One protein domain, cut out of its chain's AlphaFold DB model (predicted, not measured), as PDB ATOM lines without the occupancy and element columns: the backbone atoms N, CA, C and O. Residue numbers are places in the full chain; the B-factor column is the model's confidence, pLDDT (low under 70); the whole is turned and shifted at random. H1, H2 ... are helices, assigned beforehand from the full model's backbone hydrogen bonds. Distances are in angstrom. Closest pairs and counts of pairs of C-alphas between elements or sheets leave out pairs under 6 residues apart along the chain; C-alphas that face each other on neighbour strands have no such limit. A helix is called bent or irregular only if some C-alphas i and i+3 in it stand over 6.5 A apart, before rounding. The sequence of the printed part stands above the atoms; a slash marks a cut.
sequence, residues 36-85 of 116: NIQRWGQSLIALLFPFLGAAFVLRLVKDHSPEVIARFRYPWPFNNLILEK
ATOM      1  N   ASN A  36     156.300 203.978 165.264       83.12
ATOM      2  CA  ASN A  36     157.411 203.126 164.799       83.12
ATOM      3  C   ASN A  36     158.443 203.870 163.928       83.12
ATOM      4  O   ASN A  36     159.640 203.595 164.010       83.12
ATOM      5  N   ILE A  37     157.996 204.843 163.124       85.50
ATOM      6  CA  ILE A  37     158.872 205.648 162.262       85.50
ATOM      7  C   ILE A  37     159.753 206.609 163.080       85.50
ATOM      8  O   ILE A  37     160.939 206.760 162.791       85.50
ATOM      9  N   GLN A  38     159.198 207.230 164.129       83.12
ATOM     10  CA  GLN A  38     159.925 208.157 165.001       83.12
ATOM     11  C   GLN A  38     160.953 207.410 165.846       83.12
ATOM     12  O   GLN A  38     162.092 207.859 165.964       83.12
ATOM     13  N   ARG A  39     160.579 206.230 166.352       81.75
ATOM     14  CA  ARG A  39     161.474 205.350 167.108       81.75
ATOM     15  C   ARG A  39     162.686 204.928 166.273       81.75
ATOM     16  O   ARG A  39     163.822 204.979 166.745       81.75
ATOM     17  N   TRP A  40     162.459 204.568 165.010       82.31
ATOM     18  CA  TRP A  40     163.540 204.221 164.089       82.31
ATOM     19  C   TRP A  40     164.442 205.425 163.784       82.31
ATOM     20  O   TRP A  40     165.664 205.310 163.866       82.31
ATOM     21  N   GLY A  41     163.857 206.598 163.523       85.31
ATOM     22  CA  GLY A  41     164.613 207.829 163.273       85.31
ATOM     23  C   GLY A  41     165.476 208.266 164.461       85.31
ATOM     24  O   GLY A  41     166.651 208.578 164.287       85.31
ATOM     25  N   GLN A  42     164.933 208.233 165.679       81.00
ATOM     26  CA  GLN A  42     165.672 208.582 166.896       81.00
ATOM     27  C   GLN A  42     166.795 207.583 167.197       81.00
ATOM     28  O   GLN A  42     167.892 208.001 167.568       81.00
ATOM     29  N   SER A  43     166.565 206.285 166.971       79.56
ATOM     30  CA  SER A  43     167.613 205.264 167.088       79.56
ATOM     31  C   SER A  43     168.744 205.507 166.086       79.56
ATOM     32  O   SER A  43     169.923 205.461 166.440       79.56
ATOM     33  N   LEU A  44     168.383 205.844 164.846       82.00
ATOM     34  CA  LEU A  44     169.337 206.121 163.783       82.00
ATOM     35  C   LEU A  44     170.164 207.379 164.077       82.00
ATOM     36  O   LEU A  44     171.374 207.359 163.881       82.00
ATOM     37  N   ILE A  45     169.554 208.439 164.618       83.06
ATOM     38  CA  ILE A  45     170.265 209.656 165.043       83.06
ATOM     39  C   ILE A  45     171.196 209.364 166.222       83.06
ATOM     40  O   ILE A  45     172.365 209.744 166.170       83.06
ATOM     41  N   ALA A  46     170.717 208.665 167.255       78.50
ATOM     42  CA  ALA A  46     171.532 208.302 168.416       78.50
ATOM     43  C   ALA A  46     172.766 207.479 168.013       78.50
ATOM     44  O   ALA A  46     173.843 207.657 168.583       78.50
ATOM     45  N   LEU A  47     172.627 206.628 166.991       80.00
ATOM     46  CA  LEU A  47     173.723 205.828 166.462       80.00
ATOM     47  C   LEU A  47     174.643 206.613 165.517       80.00
ATOM     48  O   LEU A  47     175.854 206.471 165.635       80.00
ATOM     49  N   LEU A  48     174.113 207.417 164.584       79.00
ATOM     50  CA  LEU A  48     174.917 208.118 163.568       79.00
ATOM     51  C   LEU A  48     175.621 209.368 164.088       79.00
ATOM     52  O   LEU A  48     176.691 209.711 163.584       79.00
ATOM     53  N   PHE A  49     175.040 210.070 165.059       82.25
ATOM     54  CA  PHE A  49     175.581 211.340 165.540       82.25
ATOM     55  C   PHE A  49     177.040 211.236 166.041       82.25
ATOM     56  O   PHE A  49     177.858 212.069 165.635       82.25
ATOM     57  N   PRO A  50     177.438 210.195 166.805       78.25
ATOM     58  CA  PRO A  50     178.841 209.947 167.145       78.25
ATOM     59  C   PRO A  50     179.760 209.820 165.921       78.25
ATOM     60  O   PRO A  50     180.869 210.357 165.922       78.25
ATOM     61  N   PHE A  51     179.303 209.152 164.856       78.44
ATOM     62  CA  PHE A  51     180.088 208.984 163.629       78.44
ATOM     63  C   PHE A  51     180.237 210.296 162.861       78.44
ATOM     64  O   PHE A  51     181.324 210.582 162.360       78.44
ATOM     65  N   LEU A  52     179.180 211.112 162.795       79.50
ATOM     66  CA  LEU A  52     179.256 212.442 162.184       79.50
ATOM     67  C   LEU A  52     180.236 213.343 162.941       79.50
ATOM     68  O   LEU A  52     181.060 214.006 162.311       79.50
ATOM     69  N   GLY A  53     180.196 213.330 164.276       78.75
ATOM     70  CA  GLY A  53     181.138 214.081 165.107       78.75
ATOM     71  C   GLY A  53     182.587 213.658 164.865       78.75
ATOM     72  O   GLY A  53     183.454 214.504 164.641       78.75
ATOM     73  N   ALA A  54     182.848 212.349 164.820       80.50
ATOM     74  CA  ALA A  54     184.175 211.822 164.511       80.50
ATOM     75  C   ALA A  54     184.646 212.223 163.101       80.50
ATOM     76  O   ALA A  54     185.780 212.675 162.939       80.50
ATOM     77  N   ALA A  55     183.778 212.113 162.090       78.38
ATOM     78  CA  ALA A  55     184.088 212.511 160.717       78.38
ATOM     79  C   ALA A  55     184.398 214.014 160.604       78.38
ATOM     80  O   ALA A  55     185.327 214.400 159.893       78.38
ATOM     81  N   PHE A  56     183.666 214.858 161.335       78.25
ATOM     82  CA  PHE A  56     183.909 216.297 161.381       78.25
ATOM     83  C   PHE A  56     185.267 216.630 162.011       78.25
ATOM     84  O   PHE A  56     186.047 217.379 161.424       78.25
ATOM     85  N   VAL A  57     185.597 216.020 163.155       80.06
ATOM     86  CA  VAL A  57     186.913 216.192 163.793       80.06
ATOM     87  C   VAL A  57     188.033 215.721 162.864       80.06
ATOM     88  O   VAL A  57     189.023 216.425 162.696       80.06
ATOM     89  N   LEU A  58     187.863 214.577 162.197       77.38
ATOM     90  CA  LEU A  58     188.825 214.073 161.211       77.38
ATOM     91  C   LEU A  58     189.040 215.047 160.048       77.38
ATOM     92  O   LEU A  58     190.176 215.229 159.613       77.38
ATOM     93  N   ARG A  59     187.977 215.705 159.571       74.69
ATOM     94  CA  ARG A  59     188.076 216.745 158.540       74.69
ATOM     95  C   ARG A  59     188.821 217.983 159.045       74.69
ATOM     96  O   ARG A  59     189.708 218.460 158.352       74.69
ATOM     97  N   LEU A  60     188.551 218.444 160.266       80.00
ATOM     98  CA  LEU A  60     189.290 219.566 160.863       80.00
ATOM     99  C   LEU A  60     190.781 219.260 161.033       80.00
ATOM    100  O   LEU A  60     191.631 220.092 160.720       80.00
ATOM    101  N   VAL A  61     191.112 218.054 161.499       76.44
ATOM    102  CA  VAL A  61     192.510 217.623 161.621       76.44
ATOM    103  C   VAL A  61     193.170 217.564 160.239       76.44
ATOM    104  O   VAL A  61     194.337 217.928 160.119       76.44
ATOM    105  N   LYS A  62     192.431 217.179 159.187       72.50
ATOM    106  CA  LYS A  62     192.927 217.162 157.797       72.50
ATOM    107  C   LYS A  62     193.314 218.548 157.323       72.50
ATOM    108  O   LYS A  62     194.388 218.704 156.750       72.50
ATOM    109  N   ASP A  63     192.451 219.520 157.578       76.50
ATOM    110  CA  ASP A  63     192.645 220.884 157.104       76.50
ATOM    111  C   ASP A  63     193.771 221.597 157.873       76.50
ATOM    112  O   ASP A  63     194.454 222.448 157.306       76.50
ATOM    113  N   HIS A  64     194.012 221.231 159.139       79.25
ATOM    114  CA  HIS A  64     195.035 221.876 159.969       79.25
ATOM    115  C   HIS A  64     196.405 221.175 159.962       79.25
ATOM    116  O   HIS A  64     197.429 221.844 160.066       79.25
ATOM    117  N   SER A  65     196.457 219.842 159.853       76.06
ATOM    118  CA  SER A  65     197.715 219.077 159.845       76.06
ATOM    119  C   SER A  65     197.568 217.773 159.034       76.06
ATOM    120  O   SER A  65     197.361 216.683 159.586       76.06
ATOM    121  N   PRO A  66     197.680 217.849 157.692       70.56
ATOM    122  CA  PRO A  66     197.444 216.707 156.801       70.56
ATOM    123  C   PRO A  66     198.495 215.592 156.951       70.56
ATOM    124  O   PRO A  66     198.233 214.427 156.641       70.56
ATOM    125  N   GLU A  67     199.680 215.922 157.464       72.31
ATOM    126  CA  GLU A  67     200.791 214.988 157.684       72.31
ATOM    127  C   GLU A  67     200.547 213.981 158.818       72.31
ATOM    128  O   GLU A  67     201.117 212.887 158.806       72.31
ATOM    129  N   VAL A  68     199.673 214.318 159.773       67.62
ATOM    130  CA  VAL A  68     199.270 213.420 160.864       67.62
ATOM    131  C   VAL A  68     198.330 212.345 160.326       67.62
ATOM    132  O   VAL A  68     198.516 211.165 160.606       67.62
ATOM    133  N   ILE A  69     197.378 212.731 159.475       62.25
ATOM    134  CA  ILE A  69     196.379 211.840 158.863       62.25
ATOM    135  C   ILE A  69     197.004 210.866 157.865       62.25
ATOM    136  O   ILE A  69     196.603 209.706 157.817       62.25
ATOM    137  N   ALA A  70     198.042 211.283 157.135       61.47
ATOM    138  CA  ALA A  70     198.766 210.416 156.202       61.47
ATOM    139  C   ALA A  70     199.421 209.188 156.872       61.47
ATOM    140  O   ALA A  70     199.727 208.204 156.198       61.47
ATOM    141  N   ARG A  71     199.630 209.226 158.196       63.47
ATOM    142  CA  ARG A  71     200.226 208.123 158.970       63.47
ATOM    143  C   ARG A  71     199.196 207.106 159.469       63.47
ATOM    144  O   ARG A  71     199.592 206.018 159.886       63.47
ATOM    145  N   PHE A  72     197.900 207.421 159.425       65.88
ATOM    146  CA  PHE A  72     196.840 206.538 159.916       65.88
ATOM    147  C   PHE A  72     196.164 205.781 158.767       65.88
ATOM    148  O   PHE A  72     195.715 206.360 157.780       65.88
ATOM    149  N   ARG A  73     196.060 204.452 158.897       60.38
ATOM    150  CA  ARG A  73     195.306 203.609 157.959       60.38
ATOM    151  C   ARG A  73     193.840 203.573 158.393       60.38
ATOM    152  O   ARG A  73     193.493 202.856 159.326       60.38
ATOM    153  N   TYR A  74     192.990 204.346 157.721       62.25
ATOM    154  CA  TYR A  74     191.554 204.367 158.002       62.25
ATOM    155  C   TYR A  74     190.875 203.067 157.553       62.25
ATOM    156  O   TYR A  74     191.108 202.618 156.425       62.25
ATOM    157  N   PRO A  75     190.012 202.463 158.389       57.97
ATOM    158  CA  PRO A  75     189.168 201.360 157.957       57.97
ATOM    159  C   PRO A  75     188.152 201.845 156.908       57.97
ATOM    160  O   PRO A  75     187.549 202.917 157.020       57.97
ATOM    161  N   TRP A  76     187.977 201.050 155.853       41.56
ATOM    162  CA  TRP A  76     186.942 201.238 154.833       41.56
ATOM    163  C   TRP A  76     185.555 201.150 155.511       41.56
ATOM    164  O   TRP A  76     185.366 200.207 156.280       41.56
ATOM    165  N   PRO A  77     184.610 202.105 155.330       58.50
ATOM    166  CA  PRO A  77     184.398 202.969 154.156       58.50
ATOM    167  C   PRO A  77     184.832 204.447 154.294       58.50
ATOM    168  O   PRO A  77     184.694 205.212 153.338       58.50
ATOM    169  N   PHE A  78     185.375 204.884 155.435       59.75
ATOM    170  CA  PHE A  78     185.663 206.311 155.693       59.75
ATOM    171  C   PHE A  78     186.813 206.895 154.859       59.75
ATOM    172  O   PHE A  78     186.971 208.114 154.777       59.75
ATOM    173  N   ASN A  79     187.590 206.039 154.192       59.09
ATOM    174  CA  ASN A  79     188.720 206.455 153.368       59.09
ATOM    175  C   ASN A  79     188.295 207.393 152.221       59.09
ATOM    176  O   ASN A  79     189.025 208.315 151.888       59.09
ATOM    177  N   ASN A  80     187.094 207.220 151.663       60.00
ATOM    178  CA  ASN A  80     186.622 208.039 150.538       60.00
ATOM    179  C   ASN A  80     186.084 209.421 150.958       60.00
ATOM    180  O   ASN A  80     185.995 210.309 150.120       60.00
ATOM    181  N   LEU A  81     185.723 209.604 152.233       60.41
ATOM    182  CA  LEU A  81     185.191 210.867 152.769       60.41
ATOM    183  C   LEU A  81     186.297 211.840 153.196       60.41
ATOM    184  O   LEU A  81     186.100 213.051 153.184       60.41
ATOM    185  N   ILE A  82     187.451 211.309 153.600       56.72
ATOM    186  CA  ILE A  82     188.571 212.093 154.137       56.72
ATOM    187  C   ILE A  82     189.672 212.213 153.086       56.72
ATOM    188  O   ILE A  82     190.240 213.287 152.894       56.72
ATOM    189  N   LEU A  83     189.941 211.143 152.342       59.28
ATOM    190  CA  LEU A  83     190.918 211.119 151.266       59.28
ATOM    191  C   LEU A  83     190.240 211.555 149.958       59.28
ATOM    192  O   LEU A  83     190.113 210.785 149.010       59.28
ATOM    193  N   GLU A  84     189.803 212.815 149.890       55.59
ATOM    194  CA  GLU A  84     189.694 213.477 148.590       55.59
ATOM    195  C   GLU A  84     191.090 213.386 147.972       55.59
ATOM    196  O   GLU A  84     192.011 214.102 148.377       55.59
ATOM    197  N   LYS A  85     191.274 212.419 147.062       52.59
ATOM    198  CA  LYS A  85     192.418 212.391 146.154       52.59
ATOM    199  C   LYS A  85     192.547 213.825 145.651       52.59
ATOM    200  O   LYS A  85     191.550 214.310 145.109       52.59
TER     201      LYS A  85
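What this domain is: This is residues 36 to 85 of the 116 residues of an uncharacterized protein of Parendozoicomonas haliclonae (UniProt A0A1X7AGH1). One long bent helix, H1, makes the length of the model, and beyond its end the rest of the printed part folds back through short H2 to bring short H3 over its second arm, H1b. Residues 36 to 54 of H1 stick out free. The printed part has 50 residues with three named helices, H1, H2 and H3 in that order, and no named strand: all helix. It is loose, with a radius of gyration of the C-alphas of 14.1 A, and spans 45 by 20 by 15 A.

Where its parts are: H1, residues 36 to 64, begins at C-alpha 36 (157.411, 203.126, 164.799). By its hydrogen bonds it was assigned as one helix, but it is bent: C-alphas 47 and 50 are 6.6 A apart. Its arms are H1a, residues 36 to 47, 16.6 A long, and H1b, residues 50 to 64, 21.4 A. H2 is residues 66 to 69; H3, residues 79 to 82, ends at C-alpha 82 (188.571, 212.093, 154.137).

How they stand to each other: H1a and H1b stand at a steep tilt of 38 degrees, only just past shallow. H1b, with residues 61 to 62 alone, and H2 touch only at the corner, the closest C-alphas being Lys 62 and Ile 69, 6.4 A. H1b and H3 touch, closest at the C-alphas of Arg 59 and Ile 82, 6.4 A. H2 and H3 are apart. In H1a and H1b every O i to N i+4 pair is within hydrogen-bond range; H2 and H3 are too short for such a pair.

The domain as a whole: The C-alphas farthest apart, of Asn 36 and Glu 67, are 45.5 A apart. The printed part has no cut and no long link. Residues 68 to 85 have pLDDT under 70.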